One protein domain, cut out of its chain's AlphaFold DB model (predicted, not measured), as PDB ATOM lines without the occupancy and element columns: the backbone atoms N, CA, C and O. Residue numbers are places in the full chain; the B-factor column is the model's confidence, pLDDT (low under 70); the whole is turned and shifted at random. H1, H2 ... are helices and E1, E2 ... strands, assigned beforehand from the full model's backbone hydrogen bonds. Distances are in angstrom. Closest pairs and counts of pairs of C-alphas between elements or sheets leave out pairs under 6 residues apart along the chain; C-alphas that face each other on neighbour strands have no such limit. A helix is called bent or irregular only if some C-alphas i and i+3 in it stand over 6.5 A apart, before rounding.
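AT A GLANCE: This is residues 26 to 154 of the 257 residues of an uncharacterized protein of Bacteroidales bacterium (UniProt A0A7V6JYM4). Two antiparallel sheets lie face to face as a sandwich, their strands crossed at 38 degrees: a strongly twisted sheet of five, E6 E4 E3 E7 E8, and a smaller one of three, E1 E2 E5. Two short helices, H1 and H2, follow E8 at one end, far from the middle. The printed part has 129 residues, with eight named strands and then two named helices along the chain; the class is mostly strand, though under half of the residues are in named elements. It is compact, with a radius of gyration of the C-alphas of 14.6 A, and spans 41 by 38 by 24 A.

HOW THE PARTS SIT: Start at E1, residues 28 to 34, which forms an antiparallel hairpin with E2, residues 46 to 52; look for N 31 and O 49, 2.9 A apart. On the other side of E2 is E5, residues 86 to 89, antiparallel, with N 48 and O 87 at 2.8 A. In the other sheet, E3, residues 63 to 68, and E4, residues 71 to 78, make a hairpin, with N 66 and O 74 at 2.8 A. The edge strand E6, residues 96 to 99, is antiparallel to E4, with N 99 and O 75 at 2.8 A. E7, residues 116 to 122, is antiparallel to E3, with N 65 and O 119 at 2.8 A. E8, residues 125 to 134, forms a hairpin with E7, with N 118 and O 132 at 2.8 A. Between the sheets, the closest C-alphas of E1 and E8 are those of Ile 28 and Tyr 129, 5.4 A apart. H1, residues 136 to 139, and H2, residues 141 to 146, are close but not clearly touching; their closest C-alphas, of Tyr 138 and Arg 144, are 6.8 A apart. H1 is too short for an O i to N i+4 pair; H2 has 0 of 2 within hydrogen-bond range, but 2 of 3 O i to N i+3 pairs.

IN THESE COORDINATES: Find C-alpha 28 at (58.979, 7.725, -1.651); from there E1 runs 19.0 A. E2 is 19.5 A long, E3 16.9 A, E4 21.2 A, E5 10.0 A, E6 9.4 A and E7 20.0 A. E8, 24.7 A, starts at C-alpha 125, (60.044, 12.183, 11.033), and bends by 51 degrees at residue 129. H1 is 5.8 A long; H2, 9.9 A, ends at C-alpha 146, (49.638, 13.762, -20.080), and is irregular, with C-alphas 142 and 145 7.5 A apart.

THE WHOLE: The two C-alphas farthest apart, of Ser 80 and Ser 142, are 42.4 A from each other. The printed part has no cut. The links E1 to E2 and E6 to E7 are long. Mean pLDDT of the printed part is 82.7; look for values under 70 at residues 26 to 27, 52 to 59, 100 to 104 and 124 to 129.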
ATOM      1  N   GLU A  26      65.059   8.674   2.707       51.09
ATOM      2  CA  GLU A  26      64.314   7.815   1.797       51.09
ATOM      3  C   GLU A  26      63.213   8.603   1.081       51.09
ATOM      4  O   GLU A  26      62.234   9.017   1.696       51.09
ATOM      5  N   VAL A  27      63.370   8.818  -0.224       61.34
ATOM      6  CA  VAL A  27      62.321   9.417  -1.051       61.34
ATOM      7  C   VAL A  27      61.343   8.314  -1.433       61.34
ATOM      8  O   VAL A  27      61.736   7.290  -2.000       61.34
ATOM      9  N   ILE A  28      60.071   8.523  -1.104       70.50
ATOM     10  CA  ILE A  28      58.979   7.725  -1.651       70.50
ATOM     11  C   ILE A  28      58.663   8.307  -3.026       70.50
ATOM     12  O   ILE A  28      58.395   9.500  -3.174       70.50
ATOM     13  N   THR A  29      58.694   7.461  -4.043       75.12
ATOM     14  CA  THR A  29      58.112   7.771  -5.341       75.12
ATOM     15  C   THR A  29      56.602   7.624  -5.224       75.12
ATOM     16  O   THR A  29      56.100   6.556  -4.877       75.12
ATOM     17  N   VAL A  30      55.885   8.709  -5.501       80.88
ATOM     18  CA  VAL A  30      54.423   8.723  -5.539       80.88
ATOM     19  C   VAL A  30      53.990   8.547  -6.988       80.88
ATOM     20  O   VAL A  30      54.322   9.381  -7.833       80.88
ATOM     21  N   HIS A  31      53.256   7.477  -7.266       84.44
ATOM     22  CA  HIS A  31      52.522   7.314  -8.515       84.44
ATOM     23  C   HIS A  31      51.073   7.722  -8.280       84.44
ATOM     24  O   HIS A  31      50.515   7.486  -7.207       84.44
ATOM     25  N   THR A  32      50.472   8.384  -9.263       89.00
ATOM     26  CA  THR A  32      49.115   8.908  -9.127       89.00
ATOM     27  C   THR A  32      48.310   8.641 -10.382       89.00
ATOM     28  O   THR A  32      48.792   8.839 -11.503       89.00
ATOM     29  N   ARG A  33      47.065   8.226 -10.164       92.50
ATOM     30  CA  ARG A  33      46.049   8.018 -11.189       92.50
ATOM     31  C   ARG A  33      44.818   8.849 -10.868       92.50
ATOM     32  O   ARG A  33      44.294   8.774  -9.757       92.50
ATOM     33  N   ILE A  34      44.331   9.607 -11.844       93.88
ATOM     34  CA  ILE A  34      43.042  10.296 -11.746       93.88
ATOM     35  C   ILE A  34      41.962   9.297 -12.163       93.88
ATOM     36  O   ILE A  34      41.708   9.099 -13.347       93.88
ATOM     37  N   VAL A  35      41.336   8.652 -11.178       94.88
ATOM     38  CA  VAL A  35      40.423   7.509 -11.380       94.88
ATOM     39  C   VAL A  35      39.222   7.882 -12.242       94.88
ATOM     40  O   VAL A  35      38.706   7.064 -12.994       94.88
ATOM     41  N   ASN A  36      38.760   9.123 -12.128       93.44
ATOM     42  CA  ASN A  36      37.588   9.608 -12.834       93.44
ATOM     43  C   ASN A  36      37.933  10.712 -13.843       93.44
ATOM     44  O   ASN A  36      37.148  11.643 -14.001       93.44
ATOM     45  N   ILE A  37      39.094  10.627 -14.505       89.50
ATOM     46  CA  ILE A  37      39.605  11.676 -15.407       89.50
ATOM     47  C   ILE A  37      38.620  12.057 -16.519       89.50
ATOM     48  O   ILE A  37      38.356  13.241 -16.700       89.50
ATOM     49  N   ASP A  38      38.015  11.062 -17.170       88.06
ATOM     50  CA  ASP A  38      37.078  11.237 -18.292       88.06
ATOM     51  C   ASP A  38      35.600  11.240 -17.840       88.06
ATOM     52  O   ASP A  38      34.685  11.183 -18.655       88.06
ATOM     53  N   SER A  39      35.349  11.266 -16.528       90.00
ATOM     54  CA  SER A  39      33.996  11.278 -15.963       90.00
ATOM     55  C   SER A  39      33.478  12.702 -15.762       90.00
ATOM     56  O   SER A  39      34.215  13.564 -15.279       90.00
ATOM     57  N   ASP A  40      32.179  12.902 -15.983       89.75
ATOM     58  CA  ASP A  40      31.467  14.145 -15.650       89.75
ATOM     59  C   ASP A  40      31.276  14.362 -14.131       89.75
ATOM     60  O   ASP A  40      30.734  15.386 -13.715       89.75
ATOM     61  N   ASP A  41      31.715  13.421 -13.279       92.19
ATOM     62  CA  ASP A  41      31.708  13.594 -11.822       92.19
ATOM     63  C   ASP A  41      32.516  14.846 -11.436       92.19
ATOM     64  O   ASP A  41      33.698  14.974 -11.778       92.19
ATOM     65  N   ALA A  42      31.866  15.763 -10.717       92.94
ATOM     66  CA  ALA A  42      32.453  17.018 -10.266       92.94
ATOM     67  C   ALA A  42      33.506  16.806  -9.169       92.94
ATOM     68  O   ALA A  42      34.394  17.649  -9.000       92.94
ATOM     69  N   PHE A  43      33.419  15.702  -8.427       95.19
ATOM     70  CA  PHE A  43      34.326  15.393  -7.331       95.19
ATOM     71  C   PHE A  43      35.584  14.697  -7.832       95.19
ATOM     72  O   PHE A  43      35.552  13.862  -8.731       95.19
ATOM     73  N   LEU A  44      36.725  15.043  -7.253       94.69
ATOM     74  CA  LEU A  44      38.011  14.467  -7.603       94.69
ATOM     75  C   LEU A  44      38.163  13.084  -6.960       94.69
ATOM     76  O   LEU A  44      38.018  12.947  -5.746       94.69
ATOM     77  N   ARG A  45      38.515  12.073  -7.760       96.12
ATOM     78  CA  ARG A  45      38.888  10.741  -7.268       96.12
ATOM     79  C   ARG A  45      40.285  10.395  -7.744       96.12
ATOM     80  O   ARG A  45      40.581  10.486  -8.936       96.12
ATOM     81  N   LEU A  46      41.138   9.998  -6.810       95.25
ATOM     82  CA  LEU A  46      42.541   9.701  -7.080       95.25
ATOM     83  C   LEU A  46      42.902   8.346  -6.502       95.25
ATOM     84  O   LEU A  46      42.395   7.965  -5.452       95.25
ATOM     85  N   HIS A  47      43.833   7.675  -7.160       95.56
ATOM     86  CA  HIS A  47      44.543   6.539  -6.608       95.56
ATOM     87  C   HIS A  47      46.019   6.907  -6.480       95.56
ATOM     88  O   HIS A  47      46.612   7.442  -7.422       95.56
ATOM     89  N   PHE A  48      46.598   6.630  -5.318       92.00
ATOM     90  CA  PHE A  48      48.010   6.827  -5.027       92.00
ATOM     91  C   PHE A  48      48.682   5.486  -4.765       92.00
ATOM     92  O   PHE A  48      48.171   4.691  -3.977       92.00
ATOM     93  N   GLU A  49      49.862   5.288  -5.348       90.06
ATOM     94  CA  GLU A  49      50.774   4.198  -5.000       90.06
ATOM     95  C   GLU A  49      52.100   4.776  -4.504       90.06
ATOM     96  O   GLU A  49      52.664   5.707  -5.089       90.06
ATOM     97  N   PHE A  50      52.602   4.217  -3.408       85.31
ATOM     98  CA  PHE A  50      53.789   4.682  -2.709       85.31
ATOM     99  C   PHE A  50      54.899   3.642  -2.839       85.31
ATOM    100  O   PHE A  50      54.887   2.613  -2.167       85.31
ATOM    101  N   ASN A  51      55.891   3.941  -3.675       77.44
ATOM    102  CA  ASN A  51      57.037   3.070  -3.909       77.44
ATOM    103  C   ASN A  51      58.285   3.648  -3.247       77.44
ATOM    104  O   ASN A  51      58.728   4.749  -3.572       77.44
ATOM    105  N   LYS A  52      58.894   2.906  -2.323       68.00
ATOM    106  CA  LYS A  52      60.165   3.312  -1.718       68.00
ATOM    107  C   LYS A  52      61.338   3.050  -2.656       68.00
ATOM    108  O   LYS A  52      61.372   2.053  -3.369       68.00
ATOM    109  N   ALA A  53      62.353   3.909  -2.574       59.81
ATOM    110  CA  ALA A  53      63.654   3.656  -3.194       59.81
ATOM    111  C   ALA A  53      64.428   2.494  -2.526       59.81
ATOM    112  O   ALA A  53      65.340   1.932  -3.128       59.81
ATOM    113  N   THR A  54      64.079   2.139  -1.285       59.34
ATOM    114  CA  THR A  54      64.697   1.074  -0.483       59.34
ATOM    115  C   THR A  54      63.705  -0.062  -0.225       59.34
ATOM    116  O   THR A  54      62.513   0.170  -0.025       59.34
ATOM    117  N   TYR A  55      64.199  -1.303  -0.192       54.75
ATOM    118  CA  TYR A  55      63.422  -2.504   0.144       54.75
ATOM    119  C   TYR A  55      63.224  -2.606   1.672       54.75
ATOM    120  O   TYR A  55      63.676  -3.552   2.310       54.75
ATOM    121  N   ASP A  56      62.625  -1.581   2.281       58.19
ATOM    122  CA  ASP A  56      62.279  -1.574   3.705       58.19
ATOM    123  C   ASP A  56      60.771  -1.835   3.883       58.19
ATOM    124  O   ASP A  56      59.966  -0.943   3.603       58.19
ATOM    125  N   PRO A  57      60.377  -3.029   4.362       53.91
ATOM    126  CA  PRO A  57      58.979  -3.395   4.560       53.91
ATOM    127  C   PRO A  57      58.338  -2.738   5.793       53.91
ATOM    128  O   PRO A  57      57.177  -3.019   6.068       53.91
ATOM    129  N   VAL A  58      59.065  -1.931   6.577       54.06
ATOM    130  CA  VAL A  58      58.577  -1.364   7.853       54.06
ATOM    131  C   VAL A  58      58.103   0.086   7.714       54.06
ATOM    132  O   VAL A  58      57.372   0.595   8.560       54.06
ATOM    133  N   SER A  59      58.482   0.764   6.639       55.47
ATOM    134  CA  SER A  59      58.337   2.214   6.527       55.47
ATOM    135  C   SER A  59      57.348   2.577   5.423       55.47
ATOM    136  O   SER A  59      57.717   2.799   4.276       55.47
ATOM    137  N   PHE A  60      56.074   2.644   5.767       75.00
ATOM    138  CA  PHE A  60      55.016   3.059   4.851       75.00
ATOM    139  C   PHE A  60      54.616   4.522   5.091       75.00
ATOM    140  O   PHE A  60      55.043   5.138   6.070       75.00
ATOM    141  N   VAL A  61      53.794   5.099   4.205       85.62
ATOM    142  CA  VAL A  61      53.184   6.412   4.468       85.62
ATOM    143  C   VAL A  61      52.256   6.250   5.665       85.62
ATOM    144  O   VAL A  61      51.343   5.432   5.614       85.62
ATOM    145  N   ASP A  62      52.483   6.998   6.740       88.12
ATOM    146  CA  ASP A  62      51.654   6.945   7.952       88.12
ATOM    147  C   ASP A  62      51.058   8.319   8.329       88.12
ATOM    148  O   ASP A  62      50.198   8.411   9.207       88.12
ATOM    149  N   ARG A  63      51.449   9.374   7.598       90.12
ATOM    150  CA  ARG A  63      50.864  10.716   7.643       90.12
ATOM    151  C   ARG A  63      50.518  11.191   6.235       90.12
ATOM    152  O   ARG A  63      51.364  11.130   5.344       90.12
ATOM    153  N   ILE A  64      49.310  11.721   6.063       92.06
ATOM    154  CA  ILE A  64      48.863  12.365   4.822       92.06
ATOM    155  C   ILE A  64      48.298  13.734   5.178       92.06
ATOM    156  O   ILE A  64      47.371  13.828   5.976       92.06
ATOM    157  N   ASP A  65      48.837  14.782   4.575       91.44
ATOM    158  CA  ASP A  65      48.374  16.153   4.738       91.44
ATOM    159  C   ASP A  65      47.779  16.646   3.418       91.44
ATOM    160  O   ASP A  65      48.394  16.526   2.360       91.44
ATOM    161  N   ILE A  66      46.565  17.189   3.474       92.50
ATOM    162  CA  ILE A  66      45.826  17.687   2.314       92.50
ATOM    163  C   ILE A  66      45.681  19.196   2.458       92.50
ATOM    164  O   ILE A  66      45.113  19.689   3.437       92.50
ATOM    165  N   PHE A  67      46.169  19.929   1.464       89.69
ATOM    166  CA  PHE A  67      46.188  21.385   1.437       89.69
ATOM    167  C   PHE A  67      45.350  21.928   0.287       89.69
ATOM    168  O   PHE A  67      45.410  21.436  -0.841       89.69
ATOM    169  N   ARG A  68      44.632  23.016   0.555       88.06
ATOM    170  CA  ARG A  68      43.947  23.832  -0.451       88.06
ATOM    171  C   ARG A  68      44.424  25.270  -0.290       88.06
ATOM    172  O   ARG A  68      44.292  25.827   0.795       88.06
ATOM    173  N   ASN A  69      44.972  25.860  -1.355       80.88
ATOM    174  CA  ASN A  69      45.560  27.210  -1.329       80.88
ATOM    175  C   ASN A  69      46.541  27.395  -0.150       80.88
ATOM    176  O   ASN A  69      46.381  28.304   0.661       80.88
ATOM    177  N   ASP A  70      47.477  26.451   0.003       78.44
ATOM    178  CA  ASP A  70      48.474  26.379   1.089       78.44
ATOM    179  C   ASP A  70      47.929  26.273   2.523       78.44
ATOM    180  O   ASP A  70      48.697  26.181   3.479       78.44
ATOM    181  N   SER A  71      46.609  26.194   2.695       86.38
ATOM    182  CA  SER A  71      45.975  25.943   3.987       86.38
ATOM    183  C   SER A  71      45.729  24.448   4.172       86.38
ATOM    184  O   SER A  71      45.125  23.808   3.310       86.38
ATOM    185  N   LEU A  72      46.180  23.887   5.298       88.94
ATOM    186  CA  LEU A  72      45.895  22.500   5.674       88.94
ATOM    187  C   LEU A  72      44.389  22.346   5.922       88.94
ATOM    188  O   LEU A  72      43.854  22.951   6.850       88.94
ATOM    189  N   ILE A  73      43.714  21.537   5.107       90.44
ATOM    190  CA  ILE A  73      42.274  21.268   5.245       90.44
ATOM    191  C   ILE A  73      41.990  19.932   5.932       90.44
ATOM    192  O   ILE A  73      40.947  19.772   6.558       90.44
ATOM    193  N   CYS A  74      42.905  18.970   5.821       91.50
ATOM    194  CA  CYS A  74      42.743  17.646   6.405       91.50
ATOM    195  C   CYS A  74      44.113  17.018   6.663       91.50
ATOM    196  O   CYS A  74      44.991  17.077   5.803       91.50
ATOM    197  N   ARG A  75      44.284  16.402   7.835       92.56
ATOM    198  CA  ARG A  75      45.430  15.555   8.166       92.56
ATOM    199  C   ARG A  75      44.931  14.163   8.516       92.56
ATOM    200  O   ARG A  75      44.038  14.022   9.342       92.56
ATOM    201  N   LEU A  76      45.546  13.140   7.942       92.25
ATOM    202  CA  LEU A  76      45.322  11.741   8.277       92.25
ATOM    203  C   LEU A  76      46.564  11.199   8.976       92.25
ATOM    204  O   LEU A  76      47.681  11.396   8.495       92.25
ATOM    205  N   THR A  77      46.377  10.499  10.091       91.12
ATOM    206  CA  THR A  77      47.473   9.846  10.824       91.12
ATOM    207  C   THR A  77      47.145   8.392  11.102       91.12
ATOM    208  O   THR A  77      46.066   8.091  11.616       91.12
ATOM    209  N   CYS A  78      48.080   7.497  10.801       89.50
ATOM    210  CA  CYS A  78      47.970   6.085  11.122       89.50
ATOM    211  C   CYS A  78      48.104   5.877  12.633       89.50
ATOM    212  O   CYS A  78      49.084   6.296  13.244       89.50
ATOM    213  N   THR A  79      47.152   5.177  13.238       83.94
ATOM    214  CA  THR A  79      47.197   4.815  14.662       83.94
ATOM    215  C   THR A  79      47.764   3.422  14.901       83.94
ATOM    216  O   THR A  79      48.185   3.110  16.010       83.94
ATOM    217  N   SER A  80      47.810   2.581  13.865       80.62
ATOM    218  CA  SER A  80      48.320   1.207  13.965       80.62
ATOM    219  C   SER A  80      49.844   1.099  13.834       80.62
ATOM    220  O   SER A  80      50.403   0.044  14.129       80.62
ATOM    221  N   GLY A  81      50.509   2.162  13.359       73.00
ATOM    222  CA  GLY A  81      51.953   2.197  13.102       73.00
ATOM    223  C   GLY A  81      52.411   1.417  11.861       73.00
ATOM    224  O   GLY A  81      53.609   1.333  11.619       73.00
ATOM    225  N   LYS A  82      51.486   0.841  11.077       77.56
ATOM    226  CA  LYS A  82      51.811   0.034   9.887       77.56
ATOM    227  C   LYS A  82      51.849   0.824   8.573       77.56
ATOM    228  O   LYS A  82      52.371   0.298   7.603       77.56
ATOM    229  N   GLY A  83      51.318   2.049   8.539       84.06
ATOM    230  CA  GLY A  83      51.189   2.878   7.330       84.06
ATOM    231  C   GLY A  83      50.507   2.175   6.139       84.06
ATOM    232  O   GLY A  83      49.877   1.130   6.304       84.06
ATOM    233  N   ILE A  84      50.579   2.774   4.946       88.44
ATOM    234  CA  ILE A  84      49.996   2.259   3.692       88.44
ATOM    235  C   ILE A  84      50.951   2.353   2.494       88.44
ATOM    236  O   ILE A  84      51.798   3.247   2.414       88.44
ATOM    237  N   ALA A  85      50.765   1.439   1.538       87.88
ATOM    238  CA  ALA A  85      51.447   1.429   0.240       87.88
ATOM    239  C   ALA A  85      50.567   1.954  -0.907       87.88
ATOM    240  O   ALA A  85      51.081   2.336  -1.953       87.88
ATOM    241  N   ASN A  86      49.250   1.985  -0.718       91.50
ATOM    242  CA  ASN A  86      48.297   2.500  -1.689       91.50
ATOM    243  C   ASN A  86      47.120   3.175  -0.987       91.50
ATOM    244  O   ASN A  86      46.860   2.924   0.194       91.50
ATOM    245  N   TRP A  87      46.442   4.062  -1.709       94.06
ATOM    246  CA  TRP A  87      45.319   4.820  -1.178       94.06
ATOM    247  C   TRP A  87      44.379   5.325  -2.270       94.06
ATOM    248  O   TRP A  87      44.815   5.986  -3.210       94.06
ATOM    249  N   ASP A  88      43.080   5.091  -2.084       95.94
ATOM    250  CA  ASP A  88      42.013   5.672  -2.897       95.94
ATOM    251  C   ASP A  88      41.412   6.904  -2.207       95.94
ATOM    252  O   ASP A  88      40.707   6.793  -1.203       95.94
ATOM    253  N   PHE A  89      41.646   8.097  -2.741       95.06
ATOM    254  CA  PHE A  89      40.999   9.326  -2.283       95.06
ATOM    255  C   PHE A  89      39.589   9.448  -2.897       95.06
ATOM    256  O   PHE A  89      39.448   9.238  -4.108       95.06
ATOM    257  N   PRO A  90      38.549   9.831  -2.119       94.12
ATOM    258  CA  PRO A  90      38.590  10.412  -0.766       94.12
ATOM    259  C   PRO A  90      38.305   9.429   0.389       94.12
ATOM    260  O   PRO A  90      37.796   9.841   1.431       94.12
ATOM    261  N   SER A  91      38.604   8.132   0.253       93.81
ATOM    262  CA  SER A  91      38.396   7.184   1.361       93.81
ATOM    263  C   SER A  91      39.391   7.422   2.506       93.81
ATOM    264  O   SER A  91      40.516   7.860   2.275       93.81
ATOM    265  N   VAL A  92      39.011   7.126   3.751       93.19
ATOM    266  CA  VAL A  92      39.968   7.093   4.870       93.19
ATOM    267  C   VAL A  92      40.706   5.749   4.822       93.19
ATOM    268  O   VAL A  92      40.043   4.713   4.911       93.19
ATOM    269  N   PRO A  93      42.048   5.717   4.691       91.50
ATOM    270  CA  PRO A  93      42.776   4.455   4.656       91.50
ATOM    271  C   PRO A  93      42.620   3.666   5.963       91.50
ATOM    272  O   PRO A  93      42.496   4.230   7.053       91.50
ATOM    273  N   ASN A  94      42.679   2.337   5.874       88.88
ATOM    274  CA  ASN A  94      42.537   1.469   7.041       88.88
ATOM    275  C   ASN A  94      43.587   1.783   8.119       88.88
ATOM    276  O   ASN A  94      44.788   1.837   7.854       88.88
ATOM    277  N   GLY A  95      43.129   1.957   9.360       88.62
ATOM    278  CA  GLY A  95      43.995   2.294  10.492       88.62
ATOM    279  C   GLY A  95      44.436   3.759  10.544       88.62
ATOM    280  O   GLY A  95      45.297   4.078  11.363       88.62
ATOM    281  N   PHE A  96      43.874   4.638   9.708       91.56
ATOM    282  CA  PHE A  96      44.050   6.087   9.805       91.56
ATOM    283  C   PHE A  96      42.883   6.741  10.542       91.56
ATOM    284  O   PHE A  96      41.748   6.268  10.511       91.56
ATOM    285  N   GLN A  97      43.179   7.857  11.196       91.19
ATOM    286  CA  GLN A  97      42.191   8.762  11.772       91.19
ATOM    287  C   GLN A  97      42.276  10.123  11.098       91.19
ATOM    288  O   GLN A  97      43.373  10.585  10.761       91.19
ATOM    289  N   VAL A  98      41.117  10.755  10.921       89.06
ATOM    290  CA  VAL A  98      41.012  12.101  10.372       89.06
ATOM    291  C   VAL A  98      41.180  13.119  11.496       89.06
ATOM    292  O   VAL A  98      40.318  13.276  12.355       89.06
ATOM    293  N   ASN A  99      42.279  13.858  11.456       82.12
ATOM    294  CA  ASN A  99      42.522  15.030  12.285       82.12
ATOM    295  C   ASN A  99      42.173  16.277  11.463       82.12
ATOM    296  O   ASN A  99      43.053  16.928  10.895       82.12
ATOM    297  N   SER A 100      40.878  16.581  11.350       68.62
ATOM    298  CA  SER A 100      40.400  17.799  10.684       68.62
ATOM    299  C   SER A 100      39.809  18.792  11.686       68.62
ATOM    300  O   SER A 100      39.377  18.423  12.777       68.62
ATOM    301  N   SER A 101      39.782  20.071  11.312       59.34
ATOM    302  CA  SER A 101      39.075  21.121  12.057       59.34
ATOM    303  C   SER A 101      37.549  21.053  11.893       59.34
ATOM    304  O   SER A 101      36.826  21.812  12.541       59.34
ATOM    305  N   ILE A 102      37.044  20.159  11.038       57.59
ATOM    306  CA  ILE A 102      35.629  19.994  10.714       57.59
ATOM    307  C   ILE A 102      35.088  18.802  11.520       57.59
ATOM    308  O   ILE A 102      35.749  17.776  11.663       57.59
ATOM    309  N   LYS A 103      33.885  18.928  12.095       56.97
ATOM    310  CA  LYS A 103      33.257  17.832  12.854       56.97
ATOM    311  C   LYS A 103      32.956  16.652  11.921       56.97
ATOM    312  O   LYS A 103      32.101  16.778  11.055       56.97
ATOM    313  N   GLY A 104      33.613  15.517  12.144       64.06
ATOM    314  CA  GLY A 104      33.413  14.274  11.393       64.06
ATOM    315  C   GLY A 104      34.724  13.499  11.238       64.06
ATOM    316  O   GLY A 104      35.797  14.087  11.330       64.06
ATOM    317  N   ASN A 105      34.645  12.183  11.024       71.81
ATOM    318  CA  ASN A 105      35.813  11.342  10.715       71.81
ATOM    319  C   ASN A 105      35.884  11.040   9.206       71.81
ATOM    320  O   ASN A 105      36.170   9.917   8.800       71.81
ATOM    321  N   GLU A 106      35.562  12.039   8.386       83.88
ATOM    322  CA  GLU A 106      35.477  11.942   6.928       83.88
ATOM    323  C   GLU A 106      36.416  12.958   6.275       83.88
ATOM    324  O   GLU A 106      36.709  14.017   6.836       83.88
ATOM    325  N   ILE A 107      36.903  12.627   5.080       87.94
ATOM    326  CA  ILE A 107      37.740  13.528   4.291       87.94
ATOM    327  C   ILE A 107      36.825  14.509   3.550       87.94
ATOM    328  O   ILE A 107      35.887  14.059   2.893       87.94
ATOM    329  N   PRO A 108      37.086  15.829   3.600       85.81
ATOM    330  CA  PRO A 108      36.305  16.793   2.835       85.81
ATOM    331  C   PRO A 108      36.340  16.479   1.339       85.81
ATOM    332  O   PRO A 108      37.415  16.277   0.769       85.81
ATOM    333  N   GLU A 109      35.176  16.507   0.694       89.81
ATOM    334  CA  GLU A 109      35.089  16.390  -0.758       89.81
ATOM    335  C   GLU A 109      35.829  17.553  -1.446       89.81
ATOM    336  O   GLU A 109      35.802  18.715  -1.013       89.81
ATOM    337  N   ILE A 110      36.526  17.232  -2.535       91.94
ATOM    338  CA  ILE A 110      37.295  18.191  -3.331       91.94
ATOM    339  C   ILE A 110      36.762  18.153  -4.753       91.94
ATOM    340  O   ILE A 110      36.632  17.082  -5.337       91.94
ATOM    341  N   LEU A 111      36.454  19.321  -5.308       93.44
ATOM    342  CA  LEU A 111      35.985  19.440  -6.686       93.44
ATOM    343  C   LEU A 111      37.170  19.398  -7.658       93.44
ATOM    344  O   LEU A 111      38.227  19.954  -7.366       93.44
ATOM    345  N   LYS A 112      36.971  18.855  -8.864       92.12
ATOM    346  CA  LYS A 112      37.952  18.916  -9.967       92.12
ATOM    347  C   LYS A 112      38.310  20.346 -10.389       92.12
ATOM    348  O   LYS A 112      39.357  20.592 -10.970       92.12
ATOM    349  N   SER A 113      37.471  21.328 -10.066       91.12
ATOM    350  CA  SER A 113      37.762  22.747 -10.306       91.12
ATOM    351  C   SER A 113      38.738  23.362  -9.295       91.12
ATOM    352  O   SER A 113      39.120  24.523  -9.445       91.12
ATOM    353  N   GLN A 114      39.146  22.625  -8.258       90.31
ATOM    354  CA  GLN A 114      39.980  23.134  -7.171       90.31
ATOM    355  C   GLN A 114      41.408  22.596  -7.254       90.31
ATOM    356  O   GLN A 114      41.626  21.403  -7.441       90.31
ATOM    357  N   ASN A 115      42.391  23.471  -7.036       89.50
ATOM    358  CA  ASN A 115      43.765  23.038  -6.790       89.50
ATOM    359  C   ASN A 115      43.855  22.376  -5.409       89.50
ATOM    360  O   ASN A 115      43.354  22.919  -4.418       89.50
ATOM    361  N   VAL A 116      44.535  21.236  -5.337       91.06
ATOM    362  CA  VAL A 116      44.822  20.546  -4.075       91.06
ATOM    363  C   VAL A 116      46.244  20.001  -4.097       91.06
ATOM    364  O   VAL A 116      46.704  19.470  -5.106       91.06
ATOM    365  N   ARG A 117      46.942  20.131  -2.969       90.69
ATOM    366  CA  ARG A 117      48.248  19.513  -2.733       90.69
ATOM    367  C   ARG A 117      48.112  18.433  -1.669       90.69
ATOM    368  O   ARG A 117      47.472  18.649  -0.646       90.69
ATOM    369  N   PHE A 118      48.755  17.304  -1.908       90.94
ATOM    370  CA  PHE A 118      48.914  16.211  -0.965       90.94
ATOM    371  C   PHE A 118      50.380  16.140  -0.554       90.94
ATOM    372  O   PHE A 118      51.268  16.175  -1.407       90.94
ATOM    373  N   GLU A 119      50.638  16.031   0.740       88.38
ATOM    374  CA  GLU A 119      51.959  15.755   1.293       88.38
ATOM    375  C   GLU A 119      51.905  14.441   2.069       88.38
ATOM    376  O   GLU A 119      51.000  14.202   2.866       88.38
ATOM    377  N   PHE A 120      52.885  13.582   1.828       87.31
ATOM    378  CA  PHE A 120      52.965  12.238   2.389       87.31
ATOM    379  C   PHE A 120      54.190  12.159   3.287       87.31
ATOM    380  O   PHE A 120      55.252  12.672   2.935       87.31
ATOM    381  N   GLY A 121      54.079  11.531   4.453       83.25
ATOM    382  CA  GLY A 121      55.166  11.506   5.426       83.25
ATOM    383  C   GLY A 121      55.039  10.401   6.463       83.25
ATOM    384  O   GLY A 121      54.194   9.510   6.345       83.25
ATOM    385  N   ASN A 122      55.891  10.500   7.488       77.69
ATOM    386  CA  ASN A 122      55.803   9.694   8.700       77.69
ATOM    387  C   ASN A 122      55.687  10.570   9.953       77.69
ATOM    388  O   ASN A 122      56.245  11.664  10.016       77.69
ATOM    389  N   ILE A 123      54.916  10.126  10.940       70.31
ATOM    390  CA  ILE A 123      54.639  10.825  12.198       70.31
ATOM    391  C   ILE A 123      55.928  11.033  13.008       70.31
ATOM    392  O   ILE A 123      56.099  12.069  13.645       70.31
ATOM    393  N   THR A 124      56.857  10.079  12.958       62.44
ATOM    394  CA  THR A 124      58.134  10.093  13.690       62.44
ATOM    395  C   THR A 124      59.217  10.961  13.041       62.44
ATOM    396  O   THR A 124      60.173  11.340  13.719       62.44
ATOM    397  N   ARG A 125      59.090  11.318  11.752       57.34
ATOM    398  CA  ARG A 125      60.044  12.183  11.033       57.34
ATOM    399  C   ARG A 125      59.339  13.433  10.498       57.34
ATOM    400  O   ARG A 125      58.459  13.360   9.650       57.34
ATOM    401  N   TYR A 126      59.766  14.614  10.950       46.78
ATOM    402  CA  TYR A 126      59.176  15.904  10.546       46.78
ATOM    403  C   TYR A 126      59.292  16.223   9.041       46.78
ATOM    404  O   TYR A 126      58.601  17.115   8.557       46.78
ATOM    405  N   SER A 127      60.117  15.500   8.282       50.59
ATOM    406  CA  SER A 127      60.256  15.651   6.831       50.59
ATOM    407  C   SER A 127      59.224  14.807   6.073       50.59
ATOM    408  O   SER A 127      59.164  13.593   6.269       50.59
ATOM    409  N   GLY A 128      58.439  15.431   5.190       53.62
ATOM    410  CA  GLY A 128      57.600  14.715   4.223       53.62
ATOM    411  C   GLY A 128      58.447  13.844   3.286       53.62
ATOM    412  O   GLY A 128      59.527  14.249   2.863       53.62
ATOM    413  N   TYR A 129      57.966  12.641   2.989       65.69
ATOM    414  CA  TYR A 129      58.586  11.676   2.080       65.69
ATOM    415  C   TYR A 129      58.271  11.932   0.604       65.69
ATOM    416  O   TYR A 129      58.975  11.416  -0.265       65.69
ATOM    417  N   GLY A 130      57.221  12.706   0.318       73.69
ATOM    418  CA  GLY A 130      56.809  13.062  -1.033       73.69
ATOM    419  C   GLY A 130      55.621  14.020  -1.036       73.69
ATOM    420  O   GLY A 130      54.960  14.222  -0.018       73.69
ATOM    421  N   SER A 131      55.339  14.603  -2.194       80.88
ATOM    422  CA  SER A 131      54.177  15.463  -2.409       80.88
ATOM    423  C   SER A 131      53.643  15.291  -3.821       80.88
ATOM    424  O   SER A 131      54.412  15.012  -4.742       80.88
ATOM    425  N   TRP A 132      52.350  15.519  -4.005       85.56
ATOM    426  CA  TRP A 132      51.722  15.565  -5.319       85.56
ATOM    427  C   TRP A 132      50.681  16.686  -5.375       85.56
ATOM    428  O   TRP A 132      50.035  16.988  -4.374       85.56
ATOM    429  N   VAL A 133      50.538  17.330  -6.534       86.44
ATOM    430  CA  VAL A 133      49.643  18.479  -6.724       86.44
ATOM    431  C   VAL A 133      48.689  18.189  -7.873       86.44
ATOM    432  O   VAL A 133      49.123  17.937  -8.996       86.44
ATOM    433  N   TYR A 134      47.392  18.285  -7.599       89.19
ATOM    434  CA  TYR A 134      46.364  18.305  -8.628       89.19
ATOM    435  C   TYR A 134      46.122  19.738  -9.097       89.19
ATOM    436  O   TYR A 134      45.879  20.639  -8.286       89.19
ATOM    437  N   ASN A 135      46.128  19.917 -10.417       87.81
ATOM    438  CA  ASN A 135      45.714  21.145 -11.074       87.81
ATOM    439  C   ASN A 135      44.420  20.881 -11.870       87.81
ATOM    440  O   ASN A 135      44.402  19.930 -12.655       87.81
ATOM    441  N   PRO A 136      43.378  21.726 -11.751       88.12
ATOM    442  CA  PRO A 136      42.128  21.591 -12.503       88.12
ATOM    443  C   PRO A 136      42.302  21.436 -14.015       88.12
ATOM    444  O   PRO A 136      41.493  20.780 -14.667       88.12
ATOM    445  N   LYS A 137      43.387  21.985 -14.583       86.12
ATOM    446  CA  LYS A 137      43.707  21.838 -16.011       86.12
ATOM    447  C   LYS A 137      43.869  20.376 -16.444       86.12
ATOM    448  O   LYS A 137      43.681  20.075 -17.612       86.12
ATOM    449  N   TYR A 138      44.191  19.459 -15.528       87.00
ATOM    450  CA  TYR A 138      44.326  18.031 -15.834       87.00
ATOM    451  C   TYR A 138      43.008  17.361 -16.225       87.00
ATOM    452  O   TYR A 138      43.033  16.293 -16.827       87.00
ATOM    453  N   SER A 139      41.873  17.983 -15.909       80.56
ATOM    454  CA  SER A 139      40.557  17.531 -16.363       80.56
ATOM    455  C   SER A 139      40.144  18.126 -17.713       80.56
ATOM    456  O   SER A 139      39.080  17.789 -18.216       80.56
ATOM    457  N   ASP A 140      40.962  18.991 -18.321       83.88
ATOM    458  CA  ASP A 140      40.725  19.479 -19.678       83.88
ATOM    459  C   ASP A 140      41.297  18.497 -20.716       83.88
ATOM    460  O   ASP A 140      42.442  18.042 -20.627       83.88
ATOM    461  N   SER A 141      40.500  18.225 -21.750       83.31
ATOM    462  CA  SER A 141      40.871  17.476 -22.956       83.31
ATOM    463  C   SER A 141      42.228  17.888 -23.544       83.31
ATOM    464  O   SER A 141      42.986  17.036 -24.012       83.31
ATOM    465  N   SER A 142      42.581  19.177 -23.457       83.62
ATOM    466  CA  SER A 142      43.849  19.717 -23.961       83.62
ATOM    467  C   SER A 142      45.089  19.200 -23.210       83.62
ATOM    468  O   SER A 142      46.191  19.221 -23.764       83.62
ATOM    469  N   TYR A 143      44.919  18.664 -21.996       85.00
ATOM    470  CA  TYR A 143      45.967  18.046 -21.171       85.00
ATOM    471  C   TYR A 143      45.822  16.522 -21.053       85.00
ATOM    472  O   TYR A 143      46.683  15.874 -20.458       85.00
ATOM    473  N   ARG A 144      44.795  15.915 -21.668       85.19
ATOM    474  CA  ARG A 144      44.509  14.471 -21.574       85.19
ATOM    475  C   ARG A 144      45.682  13.581 -21.984       85.19
ATOM    476  O   ARG A 144      45.851  12.496 -21.438       85.19
ATOM    477  N   TRP A 145      46.512  14.055 -22.911       84.94
ATOM    478  CA  TRP A 145      47.711  13.366 -23.400       84.94
ATOM    479  C   TRP A 145      48.817  13.205 -22.345       84.94
ATOM    480  O   TRP A 145      49.730  12.403 -22.546       84.94
ATOM    481  N   MET A 146      48.747  13.940 -21.230       86.12
ATOM    482  CA  MET A 146      49.638  13.762 -20.080       86.12
ATOM    483  C   MET A 146      49.290  12.539 -19.235       86.12
ATOM    484  O   MET A 146      50.057  12.199 -18.336       86.12
ATOM    485  N   PHE A 147      48.165  11.884 -19.516       89.19
ATOM    486  CA  PHE A 147      47.684  10.709 -18.807       89.19
ATOM    487  C   PHE A 147      47.436   9.564 -19.794       89.19
ATOM    488  O   PHE A 147      47.182   9.802 -20.978       89.19
ATOM    489  N   ASP A 148      47.549   8.314 -19.352       88.00
ATOM    490  CA  ASP A 148      47.139   7.161 -20.161       88.00
ATOM    491  C   ASP A 148      45.620   6.946 -20.113       88.00
ATOM    492  O   ASP A 148      44.884   7.724 -19.509       88.00
ATOM    493  N   GLU A 149      45.130   5.915 -20.795       86.88
ATOM    494  CA  GLU A 149      43.700   5.589 -20.865       86.88
ATOM    495  C   GLU A 149      43.086   5.316 -19.481       86.88
ATOM    496  O   GLU A 149      41.917   5.616 -19.269       86.88
ATOM    497  N   GLU A 150      43.884   4.854 -18.516       88.69
ATOM    498  CA  GLU A 150      43.452   4.591 -17.139       88.69
ATOM    499  C   GLU A 150      43.551   5.829 -16.228       88.69
ATOM    500  O   GLU A 150      43.091   5.802 -15.087       88.69
ATOM    501  N   GLY A 151      44.146   6.922 -16.713       87.69
ATOM    502  CA  GLY A 151      44.351   8.158 -15.962       87.69
ATOM    503  C   GLY A 151      45.655   8.195 -15.164       87.69
ATOM    504  O   GLY A 151      45.810   9.084 -14.322       87.69
ATOM    505  N   ASN A 152      46.587   7.259 -15.384       88.12
ATOM    506  CA  ASN A 152      47.923   7.304 -14.790       88.12
ATOM    507  C   ASN A 152      48.715   8.452 -15.410       88.12
ATOM    508  O   ASN A 152      48.661   8.678 -16.620       88.12
ATOM    509  N   GLN A 153      49.470   9.181 -14.591       84.50
ATOM    510  CA  GLN A 153      50.290  10.282 -15.080       84.50
ATOM    511  C   GLN A 153      51.452   9.761 -15.945       84.50
ATOM    512  O   GLN A 153      52.392   9.146 -15.446       84.50
ATOM    513  N   ASN A 154      51.412  10.063 -17.243       85.88
ATOM    514  CA  ASN A 154      52.441   9.675 -18.205       85.88
ATOM    515  C   ASN A 154      53.641  10.603 -18.192       85.88
ATOM    516  O   ASN A 154      54.718  10.163 -18.578       85.88
TER     517      ASN A 154